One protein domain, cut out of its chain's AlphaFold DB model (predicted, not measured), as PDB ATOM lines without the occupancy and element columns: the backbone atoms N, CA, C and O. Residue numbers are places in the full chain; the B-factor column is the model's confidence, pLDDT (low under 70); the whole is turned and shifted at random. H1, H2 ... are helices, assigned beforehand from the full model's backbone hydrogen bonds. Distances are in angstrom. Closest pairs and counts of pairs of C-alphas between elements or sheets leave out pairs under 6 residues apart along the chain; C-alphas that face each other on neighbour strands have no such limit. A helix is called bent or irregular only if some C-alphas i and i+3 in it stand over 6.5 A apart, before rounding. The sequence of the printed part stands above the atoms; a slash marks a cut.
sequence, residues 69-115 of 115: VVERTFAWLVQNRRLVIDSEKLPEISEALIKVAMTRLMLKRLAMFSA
ATOM      1  N   VAL A  69     272.217 -27.508   8.481       92.94
ATOM      2  CA  VAL A  69     273.453 -26.716   8.649       92.94
ATOM      3  C   VAL A  69     274.347 -27.311   9.739       92.94
ATOM      4  O   VAL A  69     275.564 -27.405   9.549       92.94
ATOM      5  N   VAL A  70     273.754 -27.758  10.846       92.00
ATOM      6  CA  VAL A  70     274.483 -28.320  11.991       92.00
ATOM      7  C   VAL A  70     275.089 -29.675  11.621       92.00
ATOM      8  O   VAL A  70     276.296 -29.878  11.730       92.00
ATOM      9  N   GLU A  71     274.288 -30.575  11.066       94.06
ATOM     10  CA  GLU A  71     274.710 -31.914  10.651       94.06
ATOM     11  C   GLU A  71     275.756 -31.858   9.540       94.06
ATOM     12  O   GLU A  71     276.701 -32.641   9.529       94.06
ATOM     13  N   ARG A  72     275.638 -30.900   8.613       93.88
ATOM     14  CA  ARG A  72     276.648 -30.692   7.572       93.88
ATOM     15  C   ARG A  72     277.982 -30.234   8.158       93.88
ATOM     16  O   ARG A  72     279.027 -30.645   7.660       93.88
ATOM     17  N   THR A  73     277.951 -29.428   9.218       94.19
ATOM     18  CA  THR A  73     279.161 -29.052   9.959       94.19
ATOM     19  C   THR A  73     279.834 -30.293  10.542       94.19
ATOM     20  O   THR A  73     281.029 -30.491  10.321       94.19
ATOM     21  N   PHE A  74     279.069 -31.194  11.168       93.00
ATOM     22  CA  PHE A  74     279.594 -32.479  11.636       93.00
ATOM     23  C   PHE A  74     280.098 -33.370  10.496       93.00
ATOM     24  O   PHE A  74     281.166 -33.966  10.617       93.00
ATOM     25  N   ALA A  75     279.409 -33.405   9.354       94.19
ATOM     26  CA  ALA A  75     279.863 -34.154   8.185       94.19
ATOM     27  C   ALA A  75     281.238 -33.668   7.690       94.19
ATOM     28  O   ALA A  75     282.088 -34.483   7.338       94.19
ATOM     29  N   TRP A  76     281.502 -32.355   7.707       94.94
ATOM     30  CA  TRP A  76     282.834 -31.822   7.396       94.94
ATOM     31  C   TRP A  76     283.881 -32.177   8.452       94.94
ATOM     32  O   TRP A  76     285.036 -32.413   8.093       94.94
ATOM     33  N   LEU A  77     283.510 -32.224   9.735       94.44
ATOM     34  CA  LEU A  77     284.423 -32.652  10.796       94.44
ATOM     35  C   LEU A  77     284.828 -34.114  10.600       94.44
ATOM     36  O   LEU A  77     286.023 -34.382  10.510       94.44
ATOM     37  N   VAL A  78     283.866 -35.018  10.396       92.69
ATOM     38  CA  VAL A  78     284.102 -36.461  10.197       92.69
ATOM     39  C   VAL A  78     284.932 -36.757   8.939       92.69
ATOM     40  O   VAL A  78     285.666 -37.738   8.898       92.69
ATOM     41  N   GLN A  79     284.925 -35.887   7.925       90.88
ATOM     42  CA  GLN A  79     285.843 -36.023   6.781       90.88
ATOM     43  C   GLN A  79     287.326 -35.850   7.155       90.88
ATOM     44  O   GLN A  79     288.209 -36.230   6.384       90.88
ATOM     45  N   ASN A  80     287.639 -35.281   8.321       91.62
ATOM     46  CA  ASN A  80     288.996 -35.269   8.850       91.62
ATOM     47  C   ASN A  80     289.207 -36.555   9.648       91.62
ATOM     48  O   ASN A  80     288.631 -36.712  10.717       91.62
ATOM     49  N   ARG A  81     290.084 -37.447   9.165       88.75
ATOM     50  CA  ARG A  81     290.336 -38.776   9.760       88.75
ATOM     51  C   ARG A  81     290.528 -38.761  11.286       88.75
ATOM     52  O   ARG A  81     290.111 -39.701  11.948       88.75
ATOM     53  N   ARG A  82     291.147 -37.708  11.836       89.56
ATOM     54  CA  ARG A  82     291.381 -37.550  13.285       89.56
ATOM     55  C   ARG A  82     290.117 -37.266  14.108       89.56
ATOM     56  O   ARG A  82     290.136 -37.491  15.303       89.56
ATOM     57  N   LEU A  83     289.049 -36.778  13.482       92.31
ATOM     58  CA  LEU A  83     287.784 -36.404  14.126       92.31
ATOM     59  C   LEU A  83     286.658 -37.422  13.873       92.31
ATOM     60  O   LEU A  83     285.515 -37.171  14.239       92.31
ATOM     61  N   VAL A  84     286.949 -38.555  13.221       91.06
ATOM     62  CA  VAL A  84     285.949 -39.611  12.962       91.06
ATOM     63  C   VAL A  84     285.502 -40.273  14.267       91.06
ATOM     64  O   VAL A  84     284.337 -40.623  14.416       91.06
ATOM     65  N   ILE A  85     286.440 -40.451  15.197       87.62
ATOM     66  CA  ILE A  85     286.219 -41.043  16.514       87.62
ATOM     67  C   ILE A  85     286.887 -40.123  17.524       87.62
ATOM     68  O   ILE A  85     288.065 -39.799  17.359       87.62
ATOM     69  N   ASP A  86     286.160 -39.744  18.572       83.38
ATOM     70  CA  ASP A  86     286.732 -39.004  19.693       83.38
ATOM     71  C   ASP A  86     287.668 -39.932  20.476       83.38
ATOM     72  O   ASP A  86     287.242 -40.758  21.282       83.38
ATOM     73  N   SER A  87     288.946 -39.879  20.111       84.56
ATOM     74  CA  SER A  87     289.999 -40.755  20.638       84.56
ATOM     75  C   SER A  87     291.004 -39.987  21.490       84.56
ATOM     76  O   SER A  87     291.951 -40.577  22.011       84.56
ATOM     77  N   GLU A  88     290.842 -38.668  21.592       89.12
ATOM     78  CA  GLU A  88     291.781 -37.816  22.300       89.12
ATOM     79  C   GLU A  88     291.541 -37.908  23.806       89.12
ATOM     80  O   GLU A  88     290.415 -37.957  24.293       89.12
ATOM     81  N   LYS A  89     292.632 -37.932  24.573       90.94
ATOM     82  CA  LYS A  89     292.563 -38.078  26.034       90.94
ATOM     83  C   LYS A  89     292.024 -36.825  26.731       90.94
ATOM     84  O   LYS A  89     291.515 -36.919  27.846       90.94
ATOM     85  N   LEU A  90     292.213 -35.665  26.108       94.44
ATOM     86  CA  LEU A  90     291.925 -34.353  26.670       94.44
ATOM     87  C   LEU A  90     290.980 -33.585  25.734       94.44
ATOM     88  O   LEU A  90     291.265 -33.525  24.532       94.44
ATOM     89  N   PRO A  91     289.893 -32.979  26.248       92.81
ATOM     90  CA  PRO A  91     288.932 -32.244  25.426       92.81
ATOM     91  C   PRO A  91     289.565 -31.054  24.695       92.81
ATOM     92  O   PRO A  91     289.153 -30.728  23.583       92.81
ATOM     93  N   GLU A  92     290.616 -30.456  25.256       95.25
ATOM     94  CA  GLU A  92     291.361 -29.348  24.656       95.25
ATOM     95  C   GLU A  92     292.036 -29.763  23.337       95.25
ATOM     96  O   GLU A  92     292.165 -28.956  22.412       95.25
ATOM     97  N   ILE A  93     292.438 -31.035  23.214       94.31
ATOM     98  CA  ILE A  93     293.022 -31.567  21.976       94.31
ATOM     99  C   ILE A  93     291.932 -31.716  20.912       94.31
ATOM    100  O   ILE A  93     292.121 -31.262  19.779       94.31
ATOM    101  N   SER A  94     290.774 -32.282  21.269       93.19
ATOM    102  CA  SER A  94     289.624 -32.379  20.360       93.19
ATOM    103  C   SER A  94     289.169 -30.992  19.891       93.19
ATOM    104  O   SER A  94     288.945 -30.782  18.696       93.19
ATOM    105  N   GLU A  95     289.129 -30.006  20.790       94.44
ATOM    106  CA  GLU A  95     288.812 -28.612  20.461       94.44
ATOM    107  C   GLU A  95     289.816 -28.008  19.463       94.44
ATOM    108  O   GLU A  95     289.419 -27.421  18.449       94.44
ATOM    109  N   ALA A  96     291.120 -28.181  19.703       95.25
ATOM    110  CA  ALA A  96     292.162 -27.700  18.799       95.25
ATOM    111  C   ALA A  96     292.040 -28.329  17.399       95.25
ATOM    112  O   ALA A  96     292.137 -27.628  16.387       95.25
ATOM    113  N   LEU A  97     291.762 -29.634  17.318       95.00
ATOM    114  CA  LEU A  97     291.563 -30.330  16.045       95.00
ATOM    115  C   LEU A  97     290.319 -29.835  15.293       95.00
ATOM    116  O   LEU A  97     290.383 -29.650  14.074       95.00
ATOM    117  N   ILE A  98     289.215 -29.558  15.996       95.44
ATOM    118  CA  ILE A  98     288.006 -28.952  15.413       95.44
ATOM    119  C   ILE A  98     288.330 -27.570  14.829       95.44
ATOM    120  O   ILE A  98     287.980 -27.289  13.677       95.44
ATOM    121  N   LYS A  99     289.057 -26.726  15.574       95.88
ATOM    122  CA  LYS A  99     289.487 -25.392  15.117       95.88
ATOM    123  C   LYS A  99     290.362 -25.470  13.862       95.88
ATOM    124  O   LYS A  99     290.122 -24.736  12.899       95.88
ATOM    125  N   VAL A 100     291.328 -26.390  13.818       96.12
ATOM    126  CA  VAL A 100     292.189 -26.607  12.639       96.12
ATOM    127  C   VAL A 100     291.372 -27.088  11.434       96.12
ATOM    128  O   VAL A 100     291.533 -26.566  10.327       96.12
ATOM    129  N   ALA A 101     290.454 -28.039  11.634       95.75
ATOM    130  CA  ALA A 101     289.585 -28.550  10.577       95.75
ATOM    131  C   ALA A 101     288.701 -27.447   9.968       95.75
ATOM    132  O   ALA A 101     288.614 -27.333   8.740       95.75
ATOM    133  N   MET A 102     288.094 -26.607  10.811       96.50
ATOM    134  CA  MET A 102     287.259 -25.487  10.370       96.50
ATOM    135  C   MET A 102     288.076 -24.392   9.686       96.50
ATOM    136  O   MET A 102     287.673 -23.912   8.627       96.50
ATOM    137  N   THR A 103     289.262 -24.063  10.204       96.56
ATOM    138  CA  THR A 103     290.179 -23.104   9.561       96.56
ATOM    139  C   THR A 103     290.543 -23.559   8.150       96.56
ATOM    140  O   THR A 103     290.384 -22.804   7.191       96.56
ATOM    141  N   ARG A 104     290.937 -24.829   7.983       95.25
ATOM    142  CA  ARG A 104     291.243 -25.413   6.667       95.25
ATOM    143  C   ARG A 104     290.054 -25.328   5.705       95.25
ATOM    144  O   ARG A 104     290.244 -25.063   4.519       95.25
ATOM    145  N   LEU A 105     288.837 -25.590   6.185       94.94
ATOM    146  CA  LEU A 105     287.622 -25.504   5.373       94.94
ATOM    147  C   LEU A 105     287.327 -24.061   4.940       94.94
ATOM    148  O   LEU A 105     287.024 -23.831   3.770       94.94
ATOM    149  N   MET A 106     287.424 -23.105   5.864       95.69
ATOM    150  CA  MET A 106     287.190 -21.687   5.581       95.69
ATOM    151  C   MET A 106     288.215 -21.138   4.588       95.69
ATOM    152  O   MET A 106     287.817 -20.511   3.611       95.69
ATOM    153  N   LEU A 107     289.503 -21.458   4.758       96.44
ATOM    154  CA  LEU A 107     290.559 -21.070   3.815       96.44
ATOM    155  C   LEU A 107     290.289 -21.596   2.402       96.44
ATOM    156  O   LEU A 107     290.396 -20.843   1.439       96.44
ATOM    157  N   LYS A 108     289.872 -22.865   2.270       94.12
ATOM    158  CA  LYS A 108     289.493 -23.426   0.963       94.12
ATOM    159  C   LYS A 108     288.345 -22.652   0.320       94.12
ATOM    160  O   LYS A 108     288.388 -22.401  -0.876       94.12
ATOM    161  N   ARG A 109     287.324 -22.273   1.094       94.50
ATOM    162  CA  ARG A 109     286.190 -21.496   0.571       94.50
ATOM    163  C   ARG A 109     286.615 -20.108   0.126       94.50
ATOM    164  O   ARG A 109     286.258 -19.721  -0.974       94.50
ATOM    165  N   LEU A 110     287.386 -19.399   0.949       95.88
ATOM    166  CA  LEU A 110     287.882 -18.063   0.619       95.88
ATOM    167  C   LEU A 110     288.726 -18.079  -0.659       95.88
ATOM    168  O   LEU A 110     288.492 -17.260  -1.538       95.88
ATOM    169  N   ALA A 111     289.621 -19.059  -0.807       94.81
ATOM    170  CA  ALA A 111     290.436 -19.204  -2.010       94.81
ATOM    171  C   ALA A 111     289.603 -19.491  -3.274       94.81
ATOM    172  O   ALA A 111     289.944 -19.008  -4.348       94.81
ATOM    173  N   MET A 112     288.503 -20.249  -3.158       86.56
ATOM    174  CA  MET A 112     287.590 -20.480  -4.288       86.56
ATOM    175  C   MET A 112     286.685 -19.282  -4.598       86.56
ATOM    176  O   MET A 112     286.153 -19.216  -5.694       86.56
ATOM    177  N   PHE A 113     286.481 -18.358  -3.654       75.31
ATOM    178  CA  PHE A 113     285.771 -17.102  -3.916       75.31
ATOM    179  C   PHE A 113     286.654 -16.056  -4.610       75.31
ATOM    180  O   PHE A 113     286.124 -15.142  -5.231       75.31
ATOM    181  N   SER A 114     287.980 -16.159  -4.481       62.44
ATOM    182  CA  SER A 114     288.949 -15.233  -5.081       62.44
ATOM    183  C   SER A 114     289.449 -15.642  -6.476       62.44
ATOM    184  O   SER A 114     290.380 -15.012  -6.975       62.44
ATOM    185  N   ALA A 115     288.890 -16.700  -7.069       52.81
ATOM    186  CA  ALA A 115     289.233 -17.230  -8.392       52.81
ATOM    187  C   ALA A 115     288.016 -17.158  -9.320       52.81
ATOM    188  O   ALA A 115     288.223 -16.890 -10.522       52.81
TER     189      ALA A 115
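AT A GLANCE: This is residues 69 to 115 of the 115 residues of the protein "Transposase" of Euhalothece natronophila Z-M001 (UniProt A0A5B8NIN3). A short helix, H1, comes with its last turn to the middle of one long helix, H2, making a lopsided T, and a long loop, residues 79 to 90, leads from H1 to the start of H2. H2 makes the longest axis, and its last part sticks out as an arm, residues 106 to 115, of which 106 to 113 belong to H2. The printed part has 47 residues with two named helices, H1 then H2, and no named strand; its class is all helix. The whole is loose, with a radius of gyration of the C-alphas of 12.0 A and spans of 40 by 19 by 16 A.

HOW THE PARTS SIT: H1, residues 69 to 78, and H2, residues 91 to 113, only just touch, with 3 pairs of C-alphas within 8 A. The closest C-alphas of the two are those of Leu 77 and Ala 101, 6.6 A apart. H2 touches H1 with residues 98 to 102 alone. Their lines stand at 73 degrees, only just about perpendicular, and their centres are 12.1 A apart. In H1 and H2 every O i to N i+4 pair is within hydrogen-bond range.

IN THESE COORDINATES: H1 begins with C-alpha 69 at (273.453, -26.716, 8.649) and is 14.5 A long from first to last C-alpha. H2 runs 33.2 A, from C-alpha 91 at (288.932, -32.244, 25.426) to C-alpha 113 at (285.771, -17.102, -3.916). Neither helix is bent.

THE WHOLE: The two C-alphas farthest apart are those of Lys 89 and Ala 115, at 40.4 A. The link from H1 to H2, 12 residues, is long. Without residues 106 to 115, which stand free, the body spans 28 by 18 by 16 A. The printed part has no cut and ends at Ala 115, the chain's last residue. The mean pLDDT of the printed part is 91.2, and residues 114 to 115 are under 70.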